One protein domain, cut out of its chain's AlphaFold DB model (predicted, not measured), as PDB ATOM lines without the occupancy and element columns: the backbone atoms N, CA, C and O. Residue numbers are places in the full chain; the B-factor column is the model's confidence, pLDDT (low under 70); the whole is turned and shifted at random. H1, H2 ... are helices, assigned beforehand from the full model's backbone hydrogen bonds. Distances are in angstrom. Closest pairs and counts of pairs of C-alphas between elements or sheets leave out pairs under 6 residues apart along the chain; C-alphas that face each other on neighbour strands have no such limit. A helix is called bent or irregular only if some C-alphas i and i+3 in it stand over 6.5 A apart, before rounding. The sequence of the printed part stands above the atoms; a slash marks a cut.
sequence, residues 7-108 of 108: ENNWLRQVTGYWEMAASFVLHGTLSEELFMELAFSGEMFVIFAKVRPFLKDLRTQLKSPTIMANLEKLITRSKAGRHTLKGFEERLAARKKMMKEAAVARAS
ATOM      1  N   GLU A   7     -57.960  33.118 -34.173       92.69
ATOM      2  CA  GLU A   7     -56.716  32.473 -33.750       92.69
ATOM      3  C   GLU A   7     -55.589  33.487 -33.569       92.69
ATOM      4  O   GLU A   7     -54.802  33.388 -32.625       92.69
ATOM      5  N   ASN A   8     -55.521  34.491 -34.447       89.88
ATOM      6  CA  ASN A   8     -54.592  35.602 -34.296       89.88
ATOM      7  C   ASN A   8     -54.892  36.410 -33.022       89.88
ATOM      8  O   ASN A   8     -53.962  36.789 -32.307       89.88
ATOM      9  N   ASN A   9     -56.169  36.634 -32.705       92.38
ATOM     10  CA  ASN A   9     -56.570  37.347 -31.490       92.38
ATOM     11  C   ASN A   9     -56.162  36.574 -30.228       92.38
ATOM     12  O   ASN A   9     -55.520  37.145 -29.346       92.38
ATOM     13  N   TRP A  10     -56.435  35.266 -30.176       94.31
ATOM     14  CA  TRP A  10     -56.008  34.405 -29.069       94.31
ATOM     15  C   TRP A  10     -54.490  34.372 -28.906       94.31
ATOM     16  O   TRP A  10     -53.980  34.517 -27.795       94.31
ATOM     17  N   LEU A  11     -53.749  34.233 -30.007       90.62
ATOM     18  CA  LEU A  11     -52.291  34.202 -29.963       90.62
ATOM     19  C   LEU A  11     -51.718  35.510 -29.407       90.62
ATOM     20  O   LEU A  11     -50.827  35.478 -28.556       90.62
ATOM     21  N   ARG A  12     -52.242  36.658 -29.849       91.12
ATOM     22  CA  ARG A  12     -51.835  37.972 -29.335       91.12
ATOM     23  C   ARG A  12     -52.163  38.134 -27.855       91.12
ATOM     24  O   ARG A  12     -51.335  38.658 -27.119       91.12
ATOM     25  N   GLN A  13     -53.335  37.672 -27.420       95.38
ATOM     26  CA  GLN A  13     -53.750  37.757 -26.022       95.38
ATOM     27  C   GLN A  13     -52.816  36.945 -25.115       95.38
ATOM     28  O   GLN A  13     -52.285  37.480 -24.145       95.38
ATOM     29  N   VAL A  14     -52.557  35.683 -25.464       95.94
ATOM     30  CA  VAL A  14     -51.717  34.790 -24.651       95.94
ATOM     31  C   VAL A  14     -50.258  35.250 -24.631       95.94
ATOM     32  O   VAL A  14     -49.639  35.299 -23.570       95.94
ATOM     33  N   THR A  15     -49.692  35.618 -25.783       93.56
ATOM     34  CA  THR A  15     -48.294  36.084 -25.839       93.56
ATOM     35  C   THR A  15     -48.107  37.437 -25.152       93.56
ATOM     36  O   THR A  15     -47.116  37.619 -24.450       93.56
ATOM     37  N   GLY A  16     -49.068  38.357 -25.286       94.88
ATOM     38  CA  GLY A  16     -49.058  39.644 -24.588       94.88
ATOM     39  C   GLY A  16     -49.172  39.502 -23.070       94.88
ATOM     40  O   GLY A  16     -48.431  40.158 -22.342       94.88
ATOM     41  N   TYR A  17     -50.041  38.604 -22.590       97.44
ATOM     42  CA  TYR A  17     -50.176  38.312 -21.161       97.44
ATOM     43  C   TYR A  17     -48.853  37.838 -20.548       97.44
ATOM     44  O   TYR A  17     -48.394  38.411 -19.561       97.44
ATOM     45  N   TRP A  18     -48.204  36.839 -21.157       97.75
ATOM     46  CA  TRP A  18     -46.945  36.308 -20.629       97.75
ATOM     47  C   TRP A  18     -45.780  37.292 -20.748       97.75
ATOM     48  O   TRP A  18     -44.910  37.301 -19.882       97.75
ATOM     49  N   GLU A  19     -45.769  38.147 -21.772       97.06
ATOM     50  CA  GLU A  19     -44.774  39.218 -21.890       97.06
ATOM     51  C   GLU A  19     -44.911  40.253 -20.762       97.06
ATOM     52  O   GLU A  19     -43.909  40.646 -20.162       97.06
ATOM     53  N   MET A  20     -46.142  40.654 -20.425       97.94
ATOM     54  CA  MET A  20     -46.421  41.535 -19.286       97.94
ATOM     55  C   MET A  20     -46.076  40.860 -17.951       97.94
ATOM     56  O   MET A  20     -45.411  41.456 -17.112       97.94
ATOM     57  N   ALA A  21     -46.483  39.607 -17.747       98.00
ATOM     58  CA  ALA A  21     -46.186  38.893 -16.507       98.00
ATOM     59  C   ALA A  21     -44.667  38.733 -16.293       98.00
ATOM     60  O   ALA A  21     -44.164  38.962 -15.193       98.00
ATOM     61  N   ALA A  22     -43.917  38.429 -17.358       98.25
ATOM     62  CA  ALA A  22     -42.462  38.362 -17.299       98.25
ATOM     63  C   ALA A  22     -41.819  39.720 -16.973       98.25
ATOM     64  O   ALA A  22     -40.800  39.757 -16.280       98.25
ATOM     65  N   SER A  23     -42.400  40.838 -17.428       98.38
ATOM     66  CA  SER A  23     -41.876  42.169 -17.105       98.38
ATOM     67  C   SER A  23     -42.001  42.482 -15.610       98.38
ATOM     68  O   SER A  23     -41.029  42.963 -15.027       98.38
ATOM     69  N   PHE A  24     -43.114  42.111 -14.967       98.56
ATOM     70  CA  PHE A  24     -43.305  42.264 -13.519       98.56
ATOM     71  C   PHE A  24     -42.257  41.502 -12.707       98.56
ATOM     72  O   PHE A  24     -41.707  42.040 -11.749       98.56
ATOM     73  N   VAL A  25     -41.923  40.274 -13.108       98.31
ATOM     74  CA  VAL A  25     -40.872  39.486 -12.446       98.31
ATOM     75  C   VAL A  25     -39.502  40.130 -12.647       98.31
ATOM     76  O   VAL A  25     -38.752  40.324 -11.695       98.31
ATOM     77  N   LEU A  26     -39.178  40.524 -13.884       98.31
ATOM     78  CA  LEU A  26     -37.896  41.160 -14.200       98.31
ATOM     79  C   LEU A  26     -37.699  42.516 -13.506       98.31
ATOM     80  O   LEU A  26     -36.557  42.937 -13.342       98.31
ATOM     81  N   HIS A  27     -38.785  43.189 -13.120       98.38
ATOM     82  CA  HIS A  27     -38.763  44.457 -12.381       98.38
ATOM     83  C   HIS A  27     -38.905  44.261 -10.862       98.38
ATOM     84  O   HIS A  27     -38.998  45.241 -10.127       98.38
ATOM     85  N   GLY A  28     -38.913  43.015 -10.375       97.44
ATOM     86  CA  GLY A  28     -38.989  42.698  -8.947       97.44
ATOM     87  C   GLY A  28     -40.370  42.899  -8.318       97.44
ATOM     88  O   GLY A  28     -40.492  42.867  -7.099       97.44
ATOM     89  N   THR A  29     -41.416  43.101  -9.123       98.31
ATOM     90  CA  THR A  29     -42.803  43.223  -8.644       98.31
ATOM     91  C   THR A  29     -43.381  41.869  -8.224       98.31
ATOM     92  O   THR A  29     -44.189  41.805  -7.303       98.31
ATOM     93  N   LEU A  30     -42.967  40.784  -8.886       97.00
ATOM     94  CA  LEU A  30     -43.355  39.409  -8.557       97.00
ATOM     95  C   LEU A  30     -42.124  38.584  -8.170       97.00
ATOM     96  O   LEU A  30     -41.050  38.765  -8.743       97.00
ATOM     97  N   SER A  31     -42.296  37.649  -7.229       97.81
ATOM     98  CA  SER A  31     -41.243  36.703  -6.835       97.81
ATOM     99  C   SER A  31     -40.860  35.811  -8.015       97.81
ATOM    100  O   SER A  31     -41.685  35.046  -8.510       97.81
ATOM    101  N   GLU A  32     -39.601  35.890  -8.450       97.00
ATOM    102  CA  GLU A  32     -39.073  35.035  -9.516       97.00
ATOM    103  C   GLU A  32     -39.069  33.560  -9.116       97.00
ATOM    104  O   GLU A  32     -39.341  32.712  -9.957       97.00
ATOM    105  N   GLU A  33     -38.805  33.251  -7.847       96.19
ATOM    106  CA  GLU A  33     -38.803  31.876  -7.343       96.19
ATOM    107  C   GLU A  33     -40.175  31.224  -7.531       96.19
ATOM    108  O   GLU A  33     -40.283  30.241  -8.263       96.19
ATOM    109  N   LEU A  34     -41.224  31.851  -6.985       97.00
ATOM    110  CA  LEU A  34     -42.602  31.383  -7.132       97.00
ATOM    111  C   LEU A  34     -43.026  31.367  -8.605       97.00
ATOM    112  O   LEU A  34     -43.654  30.423  -9.073       97.00
ATOM    113  N   PHE A  35     -42.667  32.407  -9.363       97.19
ATOM    114  CA  PHE A  35     -43.064  32.513 -10.763       97.19
ATOM    115  C   PHE A  35     -42.415  31.443 -11.649       97.19
ATOM    116  O   PHE A  35     -42.975  31.079 -12.678       97.19
ATOM    117  N   MET A  36     -41.244  30.928 -11.277       96.44
ATOM    118  CA  MET A  36     -40.565  29.864 -12.016       96.44
ATOM    119  C   MET A  36     -41.065  28.459 -11.642       96.44
ATOM    120  O   MET A  36     -40.706  27.492 -12.322       96.44
ATOM    121  N   GLU A  37     -41.924  28.322 -10.628       97.19
ATOM    122  CA  GLU A  37     -42.596  27.060 -10.321       97.19
ATOM    123  C   GLU A  37     -43.577  26.665 -11.432       97.19
ATOM    124  O   GLU A  37     -44.435  27.439 -11.868       97.19
ATOM    125  N   LEU A  38     -43.499  25.407 -11.875       95.62
ATOM    126  CA  LEU A  38     -44.340  24.910 -12.969       95.62
ATOM    127  C   LEU A  38     -45.835  24.907 -12.634       95.62
ATOM    128  O   LEU A  38     -46.651  25.022 -13.546       95.62
ATOM    129  N   ALA A  39     -46.192  24.787 -11.355       95.44
ATOM    130  CA  ALA A  39     -47.579  24.862 -10.908       95.44
ATOM    131  C   ALA A  39     -48.157  26.284 -11.018       95.44
ATOM    132  O   ALA A  39     -49.368  26.427 -11.168       95.44
ATOM    133  N   PHE A  40     -47.305  27.315 -10.977       95.69
ATOM    134  CA  PHE A  40     -47.720  28.716 -11.007       95.69
ATOM    135  C   PHE A  40     -47.733  29.279 -12.436       95.69
ATOM    136  O   PHE A  40     -48.765  29.755 -12.903       95.69
ATOM    137  N   SER A  41     -46.617  29.153 -13.168       96.19
ATOM    138  CA  SER A  41     -46.475  29.705 -14.531       96.19
ATOM    139  C   SER A  41     -45.993  28.682 -15.563       96.19
ATOM    140  O   SER A  41     -45.362  29.039 -16.557       96.19
ATOM    141  N   GLY A  42     -46.274  27.388 -15.385       95.88
ATOM    142  CA  GLY A  42     -45.796  26.341 -16.300       95.88
ATOM    143  C   GLY A  42     -46.242  26.512 -17.759       95.88
ATOM    144  O   GLY A  42     -45.494  26.174 -18.681       95.88
ATOM    145  N   GLU A  43     -47.431  27.081 -17.997       96.81
ATOM    146  CA  GLU A  43     -47.936  27.344 -19.352       96.81
ATOM    147  C   GLU A  43     -47.029  28.308 -20.132       96.81
ATOM    148  O   GLU A  43     -46.842  28.133 -21.339       96.81
ATOM    149  N   MET A  44     -46.376  29.250 -19.449       97.06
ATOM    150  CA  MET A  44     -45.403  30.167 -20.037       97.06
ATOM    151  C   MET A  44     -44.334  29.422 -20.859       97.06
ATOM    152  O   MET A  44     -44.028  29.806 -21.992       97.06
ATOM    153  N   PHE A  45     -43.803  28.316 -20.323       97.94
ATOM    154  CA  PHE A  45     -42.808  27.491 -21.009       97.94
ATOM    155  C   PHE A  45     -43.391  26.784 -22.234       97.94
ATOM    156  O   PHE A  45     -42.715  26.675 -23.255       97.94
ATOM    157  N   VAL A  46     -44.652  26.340 -22.173       96.62
ATOM    158  CA  VAL A  46     -45.351  25.729 -23.316       96.62
ATOM    159  C   VAL A  46     -45.508  26.739 -24.449       96.62
ATOM    160  O   VAL A  46     -45.236  26.414 -25.608       96.62
ATOM    161  N   ILE A  47     -45.948  27.958 -24.130       96.56
ATOM    162  CA  ILE A  47     -46.142  29.029 -25.112       96.56
ATOM    163  C   ILE A  47     -44.807  29.425 -25.731       96.56
ATOM    164  O   ILE A  47     -44.684  29.437 -26.960       96.56
ATOM    165  N   PHE A  48     -43.784  29.670 -24.911       97.62
ATOM    166  CA  PHE A  48     -42.473  30.051 -25.419       97.62
ATOM    167  C   PHE A  48     -41.850  28.945 -26.279       97.62
ATOM    168  O   PHE A  48     -41.395  29.230 -27.382       97.62
ATOM    169  N   ALA A  49     -41.921  27.676 -25.866       97.69
ATOM    170  CA  ALA A  49     -41.411  26.551 -26.655       97.69
ATOM    171  C   ALA A  49     -42.125  26.385 -28.013       97.69
ATOM    172  O   ALA A  49     -41.506  25.981 -28.997       97.69
ATOM    173  N   LYS A  50     -43.421  26.722 -28.108       95.38
ATOM    174  CA  LYS A  50     -44.153  26.725 -29.387       95.38
ATOM    175  C   LYS A  50     -43.700  27.849 -30.319       95.38
ATOM    176  O   LYS A  50     -43.621  27.620 -31.526       95.38
ATOM    177  N   VAL A  51     -43.444  29.042 -29.780       94.69
ATOM    178  CA  VAL A  51     -43.120  30.241 -30.574       94.69
ATOM    179  C   VAL A  51     -41.631  30.330 -30.911       94.69
ATOM    180  O   VAL A  51     -41.289  30.766 -32.008       94.69
ATOM    181  N   ARG A  52     -40.744  29.885 -30.015       95.75
ATOM    182  CA  ARG A  52     -39.283  30.033 -30.121       95.75
ATOM    183  C   ARG A  52     -38.695  29.630 -31.482       95.75
ATOM    184  O   ARG A  52     -37.899  30.417 -31.991       95.75
ATOM    185  N   PRO A  53     -39.094  28.512 -32.128       95.69
ATOM    186  CA  PRO A  53     -38.578  28.149 -33.452       95.69
ATOM    187  C   PRO A  53     -38.852  29.188 -34.550       95.69
ATOM    188  O   PRO A  53     -38.121  29.244 -35.529       95.69
ATOM    189  N   PHE A  54     -39.888  30.012 -34.381       94.44
ATOM    190  CA  PHE A  54     -40.336  31.011 -35.354       94.44
ATOM    191  C   PHE A  54     -40.115  32.449 -34.865       94.44
ATOM    192  O   PHE A  54     -40.458  33.395 -35.568       94.44
ATOM    193  N   LEU A  55     -39.571  32.643 -33.657       94.81
ATOM    194  CA  LEU A  55     -39.523  33.949 -32.993       94.81
ATOM    195  C   LEU A  55     -38.689  34.974 -33.774       94.81
ATOM    196  O   LEU A  55     -39.072  36.138 -33.868       94.81
ATOM    197  N   LYS A  56     -37.573  34.542 -34.371       95.38
ATOM    198  CA  LYS A  56     -36.723  35.403 -35.210       95.38
ATOM    199  C   LYS A  56     -37.479  35.913 -36.439       95.38
ATOM    200  O   LYS A  56     -37.486  37.116 -36.714       95.38
ATOM    201  N   ASP A  57     -38.141  35.008 -37.149       94.44
ATOM    202  CA  ASP A  57     -38.904  35.345 -38.350       94.44
ATOM    203  C   ASP A  57     -40.118  36.204 -37.994       94.44
ATOM    204  O   ASP A  57     -40.396  37.188 -38.674       94.44
ATOM    205  N   LEU A  58     -40.777  35.909 -36.871       91.44
ATOM    206  CA  LEU A  58     -41.888  36.694 -36.342       91.44
ATOM    207  C   LEU A  58     -41.481  38.146 -36.057       91.44
ATOM    208  O   LEU A  58     -42.152  39.071 -36.516       91.44
ATOM    209  N   ARG A  59     -40.365  38.360 -35.347       94.56
ATOM    210  CA  ARG A  59     -39.816  39.702 -35.068       94.56
ATOM    211  C   ARG A  59     -39.489  40.463 -36.355       94.56
ATOM    212  O   ARG A  59     -39.727  41.667 -36.431       94.56
ATOM    213  N   THR A  60     -38.995  39.754 -37.370       95.00
ATOM    214  CA  THR A  60     -38.666  40.319 -38.688       95.00
ATOM    215  C   THR A  60     -39.929  40.728 -39.449       95.00
ATOM    216  O   THR A  60     -40.045  41.873 -39.877       95.00
ATOM    217  N   GLN A  61     -40.911  39.828 -39.564       90.50
ATOM    218  CA  GLN A  61     -42.176  40.069 -40.269       90.50
ATOM    219  C   GLN A  61     -42.984  41.209 -39.646       90.50
ATOM    220  O   GLN A  61     -43.564  42.021 -40.361       90.50
ATOM    221  N   LEU A  62     -43.001  41.289 -38.313       88.62
ATOM    222  CA  LEU A  62     -43.733  42.316 -37.573       88.62
ATOM    223  C   LEU A  62     -42.934  43.607 -37.362       88.62
ATOM    224  O   LEU A  62     -43.445  44.526 -36.726       88.62
ATOM    225  N   LYS A  63     -41.691  43.686 -37.865       93.00
ATOM    226  CA  LYS A  63     -40.769  44.819 -37.651       93.00
ATOM    227  C   LYS A  63     -40.676  45.232 -36.177       93.00
ATOM    228  O   LYS A  63     -40.600  46.412 -35.848       93.00
ATOM    229  N   SER A  64     -40.699  44.248 -35.282       92.00
ATOM    230  CA  SER A  64     -40.725  44.472 -33.841       92.00
ATOM    231  C   SER A  64     -39.701  43.560 -33.168       92.00
ATOM    232  O   SER A  64     -39.995  42.392 -32.897       92.00
ATOM    233  N   PRO A  65     -38.477  44.058 -32.916       91.69
ATOM    234  CA  PRO A  65     -37.397  43.245 -32.358       91.69
ATOM    235  C   PRO A  65     -37.649  42.834 -30.901       91.69
ATOM    236  O   PRO A  65     -37.008  41.912 -30.409       91.69
ATOM    237  N   THR A  66     -38.584  43.492 -30.215       94.12
ATOM    238  CA  THR A  66     -38.853  43.310 -28.783       94.12
ATOM    239  C   THR A  66     -40.001  42.352 -28.482       94.12
ATOM    240  O   THR A  66     -40.266  42.089 -27.311       94.12
ATOM    241  N   ILE A  67     -40.676  41.788 -29.491       92.69
ATOM    242  CA  ILE A  67     -41.750  40.810 -29.255       92.69
ATOM    243  C   ILE A  67     -41.225  39.656 -28.399       92.69
ATOM    244  O   ILE A  67     -40.225  39.025 -28.748       92.69
ATOM    245  N   MET A  68     -41.927  39.382 -27.295       95.69
ATOM    246  CA  MET A  68     -41.619  38.320 -26.329       95.69
ATOM    247  C   MET A  68     -40.212  38.421 -25.701       95.69
ATOM    248  O   MET A  68     -39.634  37.404 -25.319       95.69
ATOM    249  N   ALA A  69     -39.608  39.614 -25.660       97.56
ATOM    250  CA  ALA A  69     -38.237  39.794 -25.184       97.56
ATOM    251  C   ALA A  69     -38.105  39.625 -23.663       97.56
ATOM    252  O   ALA A  69     -37.136  39.014 -23.210       97.56
ATOM    253  N   ASN A  70     -39.063  40.117 -22.870       98.31
ATOM    254  CA  ASN A  70     -39.051  39.907 -21.419       98.31
ATOM    255  C   ASN A  70     -39.237  38.433 -21.089       98.31
ATOM    256  O   ASN A  70     -38.504  37.877 -20.272       98.31
ATOM    257  N   LEU A  71     -40.174  37.789 -21.778       97.69
ATOM    258  CA  LEU A  71     -40.428  36.369 -21.626       97.69
ATOM    259  C   LEU A  71     -39.192  35.519 -21.972       97.69
ATOM    260  O   LEU A  71     -38.778  34.664 -21.186       97.69
ATOM    261  N   GLU A  72     -38.557  35.791 -23.115       98.19
ATOM    262  CA  GLU A  72     -37.303  35.143 -23.513       98.19
ATOM    263  C   GLU A  72     -36.207  35.355 -22.466       98.19
ATOM    264  O   GLU A  72     -35.556  34.396 -22.044       98.19
ATOM    265  N   LYS A  73     -36.020  36.596 -22.004       98.44
ATOM    266  CA  LYS A  73     -35.016  36.943 -20.994       98.44
ATOM    267  C   LYS A  73     -35.253  36.197 -19.679       98.44
ATOM    268  O   LYS A  73     -34.309  35.631 -19.131       98.44
ATOM    269  N   LEU A  74     -36.490  36.160 -19.186       98.25
ATOM    270  CA  LEU A  74     -36.841  35.488 -17.934       98.25
ATOM    271  C   LEU A  74     -36.606  33.972 -18.011       98.25
ATOM    272  O   LEU A  74     -35.983  33.403 -17.120       98.25
ATOM    273  N   ILE A  75     -37.029  33.318 -19.095       98.06
ATOM    274  CA  ILE A  75     -36.836  31.869 -19.255       98.06
ATOM    275  C   ILE A  75     -35.352  31.516 -19.415       98.06
ATOM    276  O   ILE A  75     -34.886  30.491 -18.909       98.06
ATOM    277  N   THR A  76     -34.594  32.340 -20.141       97.75
ATOM    278  CA  THR A  76     -33.230  31.987 -20.553       97.75
ATOM    279  C   THR A  76     -32.135  32.476 -19.613       97.75
ATOM    280  O   THR A  76     -31.010  31.987 -19.737       97.75
ATOM    281  N   ARG A  77     -32.412  33.365 -18.648       96.62
ATOM    282  CA  ARG A  77     -31.383  33.904 -17.733       96.62
ATOM    283  C   ARG A  77     -30.744  32.854 -16.822       96.62
ATOM    284  O   ARG A  77     -29.549  32.945 -16.547       96.62
ATOM    285  N   SER A  78     -31.483  31.831 -16.386       96.38
ATOM    286  CA  SER A  78     -30.985  30.814 -15.446       96.38
ATOM    287  C   SER A  78     -30.736  29.456 -16.115       96.38
ATOM    288  O   SER A  78     -31.341  29.109 -17.131       96.38
ATOM    289  N   LYS A  79     -29.829  28.651 -15.539       97.19
ATOM    290  CA  LYS A  79     -29.589  27.269 -16.001       97.19
ATOM    291  C   LYS A  79     -30.848  26.405 -15.848       97.19
ATOM    292  O   LYS A  79     -31.177  25.658 -16.766       97.19
ATOM    293  N   ALA A  80     -31.558  26.548 -14.728       96.50
ATOM    294  CA  ALA A  80     -32.794  25.822 -14.443       96.50
ATOM    295  C   ALA A  80     -33.916  26.170 -15.437       96.50
ATOM    296  O   ALA A  80     -34.571  25.266 -15.955       96.50
ATOM    297  N   GLY A  81     -34.087  27.454 -15.777       97.44
ATOM    298  CA  GLY A  81     -35.067  27.897 -16.772       97.44
ATOM    299  C   GLY A  81     -34.794  27.314 -18.160       97.44
ATOM    300  O   GLY A  81     -35.692  26.748 -18.786       97.44
ATOM    301  N   ARG A  82     -33.530  27.328 -18.608       98.06
ATOM    302  CA  ARG A  82     -33.126  26.696 -19.878       98.06
ATOM    303  C   ARG A  82     -33.322  25.178 -19.879       98.06
ATOM    304  O   ARG A  82     -33.774  24.630 -20.882       98.06
ATOM    305  N   HIS A  83     -32.999  24.500 -18.776       98.06
ATOM    306  CA  HIS A  83     -33.226  23.058 -18.637       98.06
ATOM    307  C   HIS A  83     -34.720  22.717 -18.718       98.06
ATOM    308  O   HIS A  83     -35.121  21.839 -19.479       98.06
ATOM    309  N   THR A  84     -35.544  23.478 -17.999       97.69
ATOM    310  CA  THR A  84     -37.002  23.353 -18.017       97.69
ATOM    311  C   THR A  84     -37.546  23.538 -19.429       97.69
ATOM    312  O   THR A  84     -38.259  22.666 -19.924       97.69
ATOM    313  N   LEU A  85     -37.152  24.621 -20.112       98.31
ATOM    314  CA  LEU A  85     -37.549  24.896 -21.493       98.31
ATOM    315  C   LEU A  85     -37.228  23.721 -22.422       98.31
ATOM    316  O   LEU A  85     -38.109  23.278 -23.156       98.31
ATOM    317  N   LYS A  86     -36.007  23.175 -22.347       98.19
ATOM    318  CA  LYS A  86     -35.597  22.023 -23.160       98.19
ATOM    319  C   LYS A  86     -36.540  20.831 -22.965       98.19
ATOM    320  O   LYS A  86     -36.991  20.239 -23.942       98.19
ATOM    321  N   GLY A  87     -36.919  20.529 -21.722       98.00
ATOM    322  CA  GLY A  87     -37.877  19.458 -21.434       98.00
ATOM    323  C   GLY A  87     -39.269  19.697 -22.036       98.00
ATOM    324  O   GLY A  87     -39.933  18.746 -22.450       98.00
ATOM    325  N   PHE A  88     -39.733  20.950 -22.114       97.94
ATOM    326  CA  PHE A  88     -40.984  21.292 -22.805       97.94
ATOM    327  C   PHE A  88     -40.858  21.184 -24.327       97.94
ATOM    328  O   PHE A  88     -41.783  20.694 -24.977       97.94
ATOM    329  N   GLU A  89     -39.726  21.593 -24.899       97.88
ATOM    330  CA  GLU A  89     -39.443  21.457 -26.333       97.88
ATOM    331  C   GLU A  89     -39.452  19.987 -26.770       97.88
ATOM    332  O   GLU A  89     -40.115  19.642 -27.749       97.88
ATOM    333  N   GLU A  90     -38.805  19.107 -26.003       97.88
ATOM    334  CA  GLU A  90     -38.788  17.659 -26.245       97.88
ATOM    335  C   GLU A  90     -40.195  17.051 -26.166       97.88
ATOM    336  O   GLU A  90     -40.622  16.339 -27.080       97.88
ATOM    337  N   ARG A  91     -40.969  17.392 -25.124       96.44
ATOM    338  CA  ARG A  91     -42.368  16.951 -24.976       96.44
ATOM    339  C   ARG A  91     -43.248  17.416 -26.138       96.44
ATOM    340  O   ARG A  91     -44.071  16.648 -26.637       96.44
ATOM    341  N   LEU A  92     -43.081  18.657 -26.596       96.12
ATOM    342  CA  LEU A  92     -43.817  19.185 -27.747       96.12
ATOM    343  C   LEU A  92     -43.415  18.493 -29.052       96.12
ATOM    344  O   LEU A  92     -44.289  18.207 -29.871       96.12
ATOM    345  N   ALA A  93     -42.127  18.210 -29.251       95.75
ATOM    346  CA  ALA A  93     -41.641  17.478 -30.415       95.75
ATOM    347  C   ALA A  93     -42.204  16.048 -30.454       95.75
ATOM    348  O   ALA A  93     -42.752  15.635 -31.479       95.75
ATOM    349  N   ALA A  94     -42.165  15.335 -29.323       96.75
ATOM    350  CA  ALA A  94     -42.753  14.005 -29.188       96.75
ATOM    351  C   ALA A  94     -44.262  14.023 -29.485       96.75
ATOM    352  O   ALA A  94     -44.742  13.242 -30.306       96.75
ATOM    353  N   ARG A  95     -45.006  14.981 -28.911       95.00
ATOM    354  CA  ARG A  95     -46.445  15.134 -29.173       95.00
ATOM    355  C   ARG A  95     -46.740  15.424 -30.646       95.00
ATOM    356  O   ARG A  95     -47.672  14.847 -31.197       95.00
ATOM    357  N   LYS A  96     -45.959  16.290 -31.303       93.06
ATOM    358  CA  LYS A  96     -46.104  16.565 -32.745       93.06
ATOM    359  C   LYS A  96     -45.886  15.305 -33.585       93.06
ATOM    360  O   LYS A  96     -46.665  15.063 -34.503       93.06
ATOM    361  N   LYS A  97     -44.865  14.503 -33.259       95.06
ATOM    362  CA  LYS A  97     -44.589  13.227 -33.934       95.06
ATOM    363  C   LYS A  97     -45.767  12.258 -33.788       95.06
ATOM    364  O   LYS A  97     -46.303  11.823 -34.801       95.06
ATOM    365  N   MET A  98     -46.234  12.030 -32.559       95.56
ATOM    366  CA  MET A  98     -47.377  11.148 -32.284       95.56
ATOM    367  C   MET A  98     -48.650  11.592 -33.014       95.56
ATOM    368  O   MET A  98     -49.348  10.772 -33.600       95.56
ATOM    369  N   MET A  99     -48.953  12.894 -33.017       94.06
ATOM    370  CA  MET A  99     -50.129  13.426 -33.719       94.06
ATOM    371  C   MET A  99     -50.044  13.208 -35.233       94.06
ATOM    372  O   MET A  99     -51.056  12.909 -35.861       94.06
ATOM    373  N   LYS A 100     -48.847  13.341 -35.819       93.75
ATOM    374  CA  LYS A 100     -48.623  13.078 -37.245       93.75
ATOM    375  C   LYS A 100     -48.829  11.597 -37.569       93.75
ATOM    376  O   LYS A 100     -49.526  11.290 -38.527       93.75
ATOM    377  N   GLU A 101     -48.266  10.697 -36.768       93.75
ATOM    378  CA  GLU A 101     -48.422   9.243 -36.935       93.75
ATOM    379  C   GLU A 101     -49.887   8.811 -36.789       93.75
ATOM    380  O   GLU A 101     -50.397   8.076 -37.630       93.75
ATOM    381  N   ALA A 102     -50.602   9.339 -35.792       93.56
ATOM    382  CA  ALA A 102     -52.026   9.074 -35.605       93.56
ATOM    383  C   ALA A 102     -52.888   9.613 -36.760       93.56
ATOM    384  O   ALA A 102     -53.874   8.982 -37.132       93.56
ATOM    385  N   ALA A 103     -52.538  10.769 -37.334       92.69
ATOM    386  CA  ALA A 103     -53.232  11.305 -38.503       92.69
ATOM    387  C   ALA A 103     -53.018  10.426 -39.746       92.69
ATOM    388  O   ALA A 103     -53.970  10.196 -40.484       92.69
ATOM    389  N   VAL A 104     -51.801   9.902 -39.943       92.25
ATOM    390  CA  VAL A 104     -51.494   8.952 -41.026       92.25
ATOM    391  C   VAL A 104     -52.279   7.654 -40.842       92.25
ATOM    392  O   VAL A 104     -52.959   7.239 -41.769       92.25
ATOM    393  N   ALA A 105     -52.267   7.071 -39.640       90.00
ATOM    394  CA  ALA A 105     -52.978   5.826 -39.343       90.00
ATOM    395  C   ALA A 105     -54.512   5.940 -39.452       90.00
ATOM    396  O   ALA A 105     -55.186   4.944 -39.671       90.00
ATOM    397  N   ARG A 106     -55.077   7.141 -39.273       85.00
ATOM    398  CA  ARG A 106     -56.515   7.407 -39.477       85.00
ATOM    399  C   ARG A 106     -56.892   7.617 -40.943       85.00
ATOM    400  O   ARG A 106     -58.076   7.584 -41.259       85.00
ATOM    401  N   ALA A 107     -55.917   7.931 -41.792       83.62
ATOM    402  CA  ALA A 107     -56.115   8.198 -43.213       83.62
ATOM    403  C   ALA A 107     -55.838   6.970 -44.103       83.62
ATOM    404  O   ALA A 107     -56.125   7.022 -45.298       83.62
ATOM    405  N   SER A 108     -55.267   5.907 -43.530       67.38
ATOM    406  CA  SER A 108     -55.044   4.579 -44.119       67.38
ATOM    407  C   SER A 108     -56.133   3.601 -43.707       67.38
ATOM    408  O   SER A 108     -56.573   2.823 -44.575       67.38
TER     409      SER A 108
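This is residues 7 to 108 of the 108 residues of an uncharacterized protein of Acidobacteria bacterium (UniProt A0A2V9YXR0). What shape is this? Crossed helices form a small body, with the kinked H3 in the middle between H1 and H5 and H4 packed across H1; residues 94 to 108, mostly H5, stick out as a long arm. What makes it up? The printed part has 102 residues with five named helices, H1 to H5 in order, and no named strand: all helix. It is only just loose, close to compact, with a radius of gyration of the C-alphas of 15.4 A, and spans 54 by 31 by 22 A.

What does the first helix meet? H1, residues 7 to 26, touches H4, residues 69 to 76, at a steep tilt of 66 degrees, the same way; the closest C-alphas, Ala 22 and Leu 71, are 5.2 A apart. H2, residues 32 to 36, only just touches H1, only at the corner, with 3 pairs of C-alphas within 8 A; the closest, Val 25 and Glu 32, are 5.6 A apart. What follows? H3, residues 38 to 61, has a kink of 71 degrees near residue 54 and is irregular, with C-alphas 40 and 43 8.5 A apart. It touches H5, residues 79 to 107, about perpendicular at 77 degrees; the closest C-alphas, Ala 49 and Glu 89, are 5.5 A apart. H1 and H5 are apart. Are the helix backbones complete? In H1, H2, H4 and H5 every O i to N i+4 pair is within hydrogen-bond range; in H3, 12 of 20 are.

Where do the helices begin and end? H1 starts at C-alpha 7 (-56.716, 32.473, -33.750), and H5 ends at C-alpha 107 (-56.115, 8.198, -43.213). How long are they? H1 measures 28.5 A, H3 31.3 A and H5 42.5 A.

Is anything missing or uncertain? The printed part has no cut, no link is long, and residue 108 alone has pLDDT under 70. What is farthest apart? The C-alphas of Gly 28 and Ser 108, at 54.3 A.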